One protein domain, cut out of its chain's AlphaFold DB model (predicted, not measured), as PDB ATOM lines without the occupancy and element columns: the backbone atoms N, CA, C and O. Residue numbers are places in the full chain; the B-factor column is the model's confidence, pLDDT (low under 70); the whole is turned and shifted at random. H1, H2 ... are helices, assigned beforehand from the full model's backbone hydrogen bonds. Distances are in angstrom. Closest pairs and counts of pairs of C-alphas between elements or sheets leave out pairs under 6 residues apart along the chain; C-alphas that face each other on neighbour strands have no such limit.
ATOM      1  N   LEU A  14      37.895  42.415  39.892       72.00
ATOM      2  CA  LEU A  14      37.119  42.712  41.085       72.00
ATOM      3  C   LEU A  14      37.428  41.758  42.248       72.00
ATOM      4  O   LEU A  14      37.470  42.198  43.383       72.00
ATOM      5  N   TRP A  15      37.669  40.471  41.989       72.88
ATOM      6  CA  TRP A  15      38.076  39.508  43.019       72.88
ATOM      7  C   TRP A  15      39.494  39.779  43.522       72.88
ATOM      8  O   TRP A  15      39.755  39.636  44.711       72.88
ATOM      9  N   LEU A  16      40.396  40.238  42.651       69.81
ATOM     10  CA  LEU A  16      41.731  40.684  43.060       69.81
ATOM     11  C   LEU A  16      41.670  41.972  43.897       69.81
ATOM     12  O   LEU A  16      42.492  42.151  44.791       69.81
ATOM     13  N   ALA A  17      40.665  42.828  43.671       72.06
ATOM     14  CA  ALA A  17      40.425  44.042  44.456       72.06
ATOM     15  C   ALA A  17      40.088  43.770  45.936       72.06
ATOM     16  O   ALA A  17      40.347  44.624  46.786       72.06
ATOM     17  N   TRP A  18      39.544  42.583  46.242       72.50
ATOM     18  CA  TRP A  18      39.231  42.149  47.610       72.50
ATOM     19  C   TRP A  18      40.477  41.771  48.411       72.50
ATOM     20  O   TRP A  18      40.437  41.778  49.640       72.50
ATOM     21  N   VAL A  19      41.595  41.484  47.744       78.50
ATOM     22  CA  VAL A  19      42.859  41.189  48.419       78.50
ATOM     23  C   VAL A  19      43.531  42.518  48.788       78.50
ATOM     24  O   VAL A  19      43.847  43.292  47.883       78.50
ATOM     25  N   PRO A  20      43.783  42.812  50.079       63.91
ATOM     26  CA  PRO A  20      44.248  44.130  50.522       63.91
ATOM     27  C   PRO A  20      45.504  44.624  49.795       63.91
ATOM     28  O   PRO A  20      45.546  45.758  49.334       63.91
ATOM     29  N   ILE A  21      46.481  43.737  49.611       66.12
ATOM     30  CA  ILE A  21      47.792  44.056  49.031       66.12
ATOM     31  C   ILE A  21      47.732  44.130  47.497       66.12
ATOM     32  O   ILE A  21      48.403  44.945  46.871       66.12
ATOM     33  N   ILE A  22      46.913  43.281  46.873       75.69
ATOM     34  CA  ILE A  22      46.895  43.094  45.413       75.69
ATOM     35  C   ILE A  22      45.844  44.000  44.751       75.69
ATOM     36  O   ILE A  22      45.933  44.308  43.560       75.69
ATOM     37  N   GLY A  23      44.867  44.491  45.515       76.62
ATOM     38  CA  GLY A  23      43.726  45.200  44.956       76.62
ATOM     39  C   GLY A  23      44.032  46.580  44.381       76.62
ATOM     40  O   GLY A  23      43.400  46.963  43.397       76.62
ATOM     41  N   GLY A  24      45.054  47.281  44.883       78.19
ATOM     42  CA  GLY A  24      45.569  48.499  44.242       78.19
ATOM     43  C   GLY A  24      46.134  48.232  42.839       78.19
ATOM     44  O   GLY A  24      45.803  48.939  41.884       78.19
ATOM     45  N   GLY A  25      46.901  47.146  42.685       80.75
ATOM     46  CA  GLY A  25      47.410  46.679  41.389       80.75
ATOM     47  C   GLY A  25      46.293  46.291  40.431       80.75
ATOM     48  O   GLY A  25      46.340  46.588  39.239       80.75
ATOM     49  N   ALA A  26      45.236  45.712  40.976       82.50
ATOM     50  CA  ALA A  26      44.071  45.339  40.213       82.50
ATOM     51  C   ALA A  26      43.331  46.612  39.690       82.50
ATOM     52  O   ALA A  26      42.955  46.657  38.515       82.50
ATOM     53  N   ILE A  27      43.216  47.684  40.500       79.31
ATOM     54  CA  ILE A  27      42.598  48.969  40.087       79.31
ATOM     55  C   ILE A  27      43.434  49.605  38.973       79.31
ATOM     56  O   ILE A  27      42.896  50.090  37.974       79.31
ATOM     57  N   ALA A  28      44.759  49.579  39.134       81.31
ATOM     58  CA  ALA A  28      45.691  50.114  38.152       81.31
ATOM     59  C   ALA A  28      45.608  49.356  36.818       81.31
ATOM     60  O   ALA A  28      45.597  49.985  35.756       81.31
ATOM     61  N   TYR A  29      45.484  48.025  36.867       81.25
ATOM     62  CA  TYR A  29      45.329  47.169  35.692       81.25
ATOM     63  C   TYR A  29      44.068  47.510  34.887       81.25
ATOM     64  O   TYR A  29      44.135  47.662  33.665       81.25
ATOM     65  N   GLU A  30      42.924  47.717  35.543       77.62
ATOM     66  CA  GLU A  30      41.715  48.156  34.834       77.62
ATOM     67  C   GLU A  30      41.802  49.595  34.332       77.62
ATOM     68  O   GLU A  30      41.291  49.907  33.255       77.62
ATOM     69  N   GLY A  31      42.488  50.483  35.055       78.19
ATOM     70  CA  GLY A  31      42.787  51.825  34.562       78.19
ATOM     71  C   GLY A  31      43.607  51.804  33.270       78.19
ATOM     72  O   GLY A  31      43.282  52.523  32.324       78.19
ATOM     73  N   TYR A  32      44.609  50.926  33.199       80.12
ATOM     74  CA  TYR A  32      45.400  50.680  31.994       80.12
ATOM     75  C   TYR A  32      44.543  50.104  30.856       80.12
ATOM     76  O   TYR A  32      44.506  50.672  29.763       80.12
ATOM     77  N   ARG A  33      43.772  49.042  31.129       73.19
ATOM     78  CA  ARG A  33      42.898  48.375  30.149       73.19
ATOM     79  C   ARG A  33      41.848  49.312  29.551       73.19
ATOM     80  O   ARG A  33      41.561  49.247  28.361       73.19
ATOM     81  N   THR A  34      41.276  50.193  30.367       73.38
ATOM     82  CA  THR A  34      40.228  51.136  29.946       73.38
ATOM     83  C   THR A  34      40.779  52.474  29.445       73.38
ATOM     84  O   THR A  34      39.994  53.377  29.158       73.38
ATOM     85  N   LYS A  35      42.113  52.623  29.344       75.38
ATOM     86  CA  LYS A  35      42.817  53.871  28.984       75.38
ATOM     87  C   LYS A  35      42.409  55.076  29.850       75.38
ATOM     88  O   LYS A  35      42.490  56.226  29.416       75.38
ATOM     89  N   THR A  36      41.992  54.836  31.094       78.38
ATOM     90  CA  THR A  36      41.543  55.883  32.019       78.38
ATOM     91  C   THR A  36      42.684  56.266  32.959       78.38
ATOM     92  O   THR A  36      42.905  55.614  33.982       78.38
ATOM     93  N   ARG A  37      43.394  57.361  32.641       77.44
ATOM     94  CA  ARG A  37      44.547  57.850  33.433       77.44
ATOM     95  C   ARG A  37      44.225  58.011  34.920       77.44
ATOM     96  O   ARG A  37      45.040  57.654  35.760       77.44
ATOM     97  N   THR A  38      43.027  58.482  35.257       77.44
ATOM     98  CA  THR A  38      42.610  58.703  36.649       77.44
ATOM     99  C   THR A  38      42.571  57.408  37.465       77.44
ATOM    100  O   THR A  38      42.975  57.406  38.621       77.44
ATOM    101  N   TRP A  39      42.121  56.294  36.877       78.00
ATOM    102  CA  TRP A  39      42.038  54.994  37.561       78.00
ATOM    103  C   TRP A  39      43.409  54.335  37.706       78.00
ATOM    104  O   TRP A  39      43.696  53.728  38.734       78.00
ATOM    105  N   LEU A  40      44.280  54.535  36.717       81.19
ATOM    106  CA  LEU A  40      45.676  54.113  36.779       81.19
ATOM    107  C   LEU A  40      46.429  54.837  37.909       81.19
ATOM    108  O   LEU A  40      47.114  54.199  38.708       81.19
ATOM    109  N   ILE A  41      46.245  56.156  38.029       83.00
ATOM    110  CA  ILE A  41      46.844  56.961  39.106       83.00
ATOM    111  C   ILE A  41      46.284  56.546  40.476       83.00
ATOM    112  O   ILE A  41      47.042  56.337  41.414       83.00
ATOM    113  N   LEU A  42      44.970  56.342  40.595       81.56
ATOM    114  CA  LEU A  42      44.357  55.879  41.847       81.56
ATOM    115  C   LEU A  42      44.898  54.516  42.296       81.56
ATOM    116  O   LEU A  42      45.291  54.368  43.451       81.56
ATOM    117  N   GLY A  43      44.966  53.533  41.394       81.00
ATOM    118  CA  GLY A  43      45.483  52.203  41.723       81.00
ATOM    119  C   GLY A  43      46.954  52.215  42.142       81.00
ATOM    120  O   GLY A  43      47.322  51.562  43.114       81.00
ATOM    121  N   THR A  44      47.789  53.013  41.471       80.81
ATOM    122  CA  THR A  44      49.213  53.162  41.829       80.81
ATOM    123  C   THR A  44      49.410  53.833  43.191       80.81
ATOM    124  O   THR A  44      50.255  53.391  43.966       80.81
ATOM    125  N   VAL A  45      48.577  54.816  43.547       84.50
ATOM    126  CA  VAL A  45      48.578  55.434  44.885       84.50
ATOM    127  C   VAL A  45      48.200  54.424  45.978       84.50
ATOM    128  O   VAL A  45      48.870  54.375  47.009       84.50
ATOM    129  N   PHE A  46      47.200  53.563  45.747       81.44
ATOM    130  CA  PHE A  46      46.842  52.489  46.690       81.44
ATOM    131  C   PHE A  46      47.997  51.507  46.946       81.44
ATOM    132  O   PHE A  46      48.155  51.028  48.069       81.44
ATOM    133  N   ILE A  47      48.821  51.219  45.932       81.75
ATOM    134  CA  ILE A  47      50.008  50.360  46.074       81.75
ATOM    135  C   ILE A  47      51.069  51.043  46.944       81.75
ATOM    136  O   ILE A  47      51.587  50.427  47.872       81.75
ATOM    137  N   ILE A  48      51.367  52.320  46.679       80.56
ATOM    138  CA  ILE A  48      52.389  53.083  47.414       80.56
ATOM    139  C   ILE A  48      52.000  53.232  48.890       80.56
ATOM    140  O   ILE A  48      52.831  53.014  49.768       80.56
ATOM    141  N   ILE A  49      50.733  53.546  49.177       76.50
ATOM    142  CA  ILE A  49      50.250  53.693  50.556       76.50
ATOM    143  C   ILE A  49      50.325  52.361  51.310       76.50
ATOM    144  O   ILE A  49      50.795  52.345  52.441       76.50
ATOM    145  N   ASN A  50      49.938  51.240  50.689       73.62
ATOM    146  CA  ASN A  50      50.076  49.919  51.315       73.62
ATOM    147  C   ASN A  50      51.542  49.550  51.601       73.62
ATOM    148  O   ASN A  50      51.822  48.897  52.602       73.62
ATOM    149  N   LEU A  51      52.478  49.969  50.744       75.88
ATOM    150  CA  LEU A  51      53.904  49.686  50.919       75.88
ATOM    151  C   LEU A  51      54.524  50.503  52.065       75.88
ATOM    152  O   LEU A  51      55.369  49.996  52.798       75.88
ATOM    153  N   VAL A  52      54.077  51.750  52.243       72.25
ATOM    154  CA  VAL A  52      54.551  52.658  53.303       72.25
ATOM    155  C   VAL A  52      53.853  52.393  54.642       72.25
ATOM    156  O   VAL A  52      54.463  52.536  55.699       72.25
ATOM    157  N   TYR A  53      52.581  51.989  54.621       67.44
ATOM    158  CA  TYR A  53      51.744  51.829  55.810       67.44
ATOM    159  C   TYR A  53      51.628  50.359  56.240       67.44
ATOM    160  O   TYR A  53      50.546  49.787  56.319       67.44
ATOM    161  N   THR A  54      52.762  49.739  56.561       60.56
ATOM    162  CA  THR A  54      52.859  48.396  57.171       60.56
ATOM    163  C   THR A  54      52.836  48.471  58.707       60.56
ATOM    164  O   THR A  54      53.602  47.804  59.396       60.56
ATOM    165  N   SER A  55      51.980  49.333  59.273       59.94
ATOM    166  CA  SER A  55      51.940  49.584  60.722       59.94
ATOM    167  C   SER A  55      50.899  48.720  61.448       59.94
ATOM    168  O   SER A  55      49.811  48.468  60.935       59.94
ATOM    169  N   ASN A  56      51.228  48.300  62.678       62.62
ATOM    170  CA  ASN A  56      50.469  47.398  63.567       62.62
ATOM    171  C   ASN A  56      49.086  47.919  64.041       62.62
ATOM    172  O   ASN A  56      48.556  47.444  65.046       62.62
ATOM    173  N   GLN A  57      48.485  48.902  63.367       67.19
ATOM    174  CA  GLN A  57      47.180  49.455  63.727       67.19
ATOM    175  C   GLN A  57      46.079  48.870  62.829       67.19
ATOM    176  O   GLN A  57      45.898  49.269  61.681       67.19
ATOM    177  N   LEU A  58      45.309  47.925  63.380       66.69
ATOM    178  CA  LEU A  58      44.233  47.212  62.672       66.69
ATOM    179  C   LEU A  58      43.108  48.138  62.177       66.69
ATOM    180  O   LEU A  58      42.556  47.927  61.099       66.69
ATOM    181  N   LEU A  59      42.765  49.174  62.948       70.25
ATOM    182  CA  LEU A  59      41.637  50.061  62.651       70.25
ATOM    183  C   LEU A  59      41.831  50.915  61.371       70.25
ATOM    184  O   LEU A  59      40.962  50.855  60.499       70.25
ATOM    185  N   PRO A  60      42.938  51.669  61.184       74.44
ATOM    186  CA  PRO A  60      43.168  52.429  59.949       74.44
ATOM    187  C   PRO A  60      43.357  51.523  58.725       74.44
ATOM    188  O   PRO A  60      42.920  51.880  57.631       74.44
ATOM    189  N   PHE A  61      43.929  50.328  58.905       73.88
ATOM    190  CA  PHE A  61      44.062  49.335  57.840       73.88
ATOM    191  C   PHE A  61      42.695  48.869  57.309       73.88
ATOM    192  O   PHE A  61      42.468  48.856  56.097       73.88
ATOM    193  N   LEU A  62      41.747  48.556  58.201       75.00
ATOM    194  CA  LEU A  62      40.391  48.144  57.818       75.00
ATOM    195  C   LEU A  62      39.623  49.260  57.097       75.00
ATOM    196  O   LEU A  62      38.938  48.990  56.109       75.00
ATOM    197  N   LEU A  63      39.757  50.510  57.549       78.06
ATOM    198  CA  LEU A  63      39.136  51.666  56.889       78.06
ATOM    199  C   LEU A  63      39.693  51.882  55.476       78.06
ATOM    200  O   LEU A  63      38.936  52.160  54.543       78.06
ATOM    201  N   PHE A  64      41.001  51.703  55.297       78.00
ATOM    202  CA  PHE A  64      41.643  51.814  53.991       78.00
ATOM    203  C   PHE A  64      41.225  50.684  53.041       78.00
ATOM    204  O   PHE A  64      40.899  50.930  51.878       78.00
ATOM    205  N   TRP A  65      41.138  49.452  53.548       75.50
ATOM    206  CA  TRP A  65      40.661  48.299  52.782       75.50
ATOM    207  C   TRP A  65      39.195  48.454  52.343       75.50
ATOM    208  O   TRP A  65      38.855  48.214  51.183       75.50
ATOM    209  N   MET A  66      38.339  48.958  53.233       81.25
ATOM    210  CA  MET A  66      36.957  49.338  52.918       81.25
ATOM    211  C   MET A  66      36.891  50.382  51.793       81.25
ATOM    212  O   MET A  66      36.108  50.233  50.851       81.25
ATOM    213  N   ALA A  67      37.732  51.420  51.848       80.88
ATOM    214  CA  ALA A  67      37.802  52.446  50.808       80.88
ATOM    215  C   ALA A  67      38.254  51.873  49.449       80.88
ATOM    216  O   ALA A  67      37.710  52.252  48.405       80.88
ATOM    217  N   GLN A  68      39.189  50.919  49.450       77.31
ATOM    218  CA  GLN A  68      39.635  50.206  48.248       77.31
ATOM    219  C   GLN A  68      38.490  49.407  47.600       77.31
ATOM    220  O   GLN A  68      38.272  49.515  46.389       77.31
ATOM    221  N   ILE A  69      37.703  48.669  48.393       79.69
ATOM    222  CA  ILE A  69      36.543  47.903  47.902       79.69
ATOM    223  C   ILE A  69      35.464  48.836  47.341       79.69
ATOM    224  O   ILE A  69      34.949  48.597  46.245       79.69
ATOM    225  N   LEU A  70      35.142  49.918  48.056       83.19
ATOM    226  CA  LEU A  70      34.157  50.908  47.611       83.19
ATOM    227  C   LEU A  70      34.565  51.548  46.279       83.19
ATOM    228  O   LEU A  70      33.736  51.687  45.376       83.19
ATOM    229  N   THR A  71      35.848  51.872  46.127       79.06
ATOM    230  CA  THR A  71      36.400  52.433  44.887       79.06
ATOM    231  C   THR A  71      36.294  51.436  43.733       79.06
ATOM    232  O   THR A  71      35.853  51.803  42.641       79.06
ATOM    233  N   ALA A  72      36.610  50.159  43.967       77.31
ATOM    234  CA  ALA A  72      36.471  49.109  42.960       77.31
ATOM    235  C   ALA A  72      35.007  48.921  42.512       77.31
ATOM    236  O   ALA A  72      34.727  48.863  41.311       77.31
ATOM    237  N   PHE A  73      34.060  48.909  43.455       79.19
ATOM    238  CA  PHE A  73      32.624  48.823  43.159       79.19
ATOM    239  C   PHE A  73      32.105  50.050  42.398       79.19
ATOM    240  O   PHE A  73      31.297  49.924  41.472       79.19
ATOM    241  N   TYR A  74      32.579  51.246  42.756       81.50
ATOM    242  CA  TYR A  74      32.241  52.488  42.063       81.50
ATOM    243  C   TYR A  74      32.720  52.472  40.606       81.50
ATOM    244  O   TYR A  74      31.948  52.779  39.691       81.50
ATOM    245  N   ILE A  75      33.968  52.052  40.375       75.31
ATOM    246  CA  ILE A  75      34.547  51.905  39.035       75.31
ATOM    247  C   ILE A  75      33.743  50.890  38.218       75.31
ATOM    248  O   ILE A  75      33.367  51.189  37.084       75.31
TER     249      ILE A  75
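Overview. This is residues 14 to 75 of the 230 residues of the protein "ComEA protein" of Aphanothece hegewaldii CCALA 016 (UniProt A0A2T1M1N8). Two helices, H2 and H3, make a close hairpin, and the longer H4 folds back beside it as the looser third member of an up-and-down bundle. Short H1 packs on both H2 and residues 68 to 73 of H4, to one side of the two, and residues 54 to 60 stick out at one end. The 62 printed residues, all helix in class, hold H1, H2, H3, H4 in that order; the whole is compact, radius of gyration of the C-alphas 11.1 A, and spans 36 by 20 by 15 A.

Along the chain. Find C-alpha 14 at (37.119, 42.712, 41.085), where H1, residues 14 to 17, begins its 4.9 A. Then come H2, residues 23 to 33, 15.2 A, and H3, residues 37 to 52, 22.8 A. H4, residues 58 to 75, runs 26.0 A to C-alpha 75 at (34.547, 51.905, 39.035).

Arrangement. Look at Ala 28 and Gly 43, the closest C-alphas of the hairpin H2 and H3, 4.1 A apart; the tilt is shallow, 22 degrees, opposite ways. H4, with residues 68 to 72 alone, only just touches H2, with 3 pairs of C-alphas within 8 A, closest Ile 27 and Ala 72 at 6.8 A. H3 and H4 are close but not clearly touching, C-alphas 46 and 68 being 7.7 A apart. H1 touches H2, and touches residues 68 to 73 of H4 alone, C-alphas 17 and 69 being closest at 6.5 A; H1 and H3 are apart. In H2, H3 and H4 every O i to N i+4 pair is within hydrogen-bond range; H1 is too short for one.

Size, cuts and confidence. The farthest C-alphas, Lys 35 and Asn 56, are 36.0 A apart. The printed part has no cut, its three links are tight, and pLDDT is under 70 at residues 16, 20 to 21 and 53 to 58.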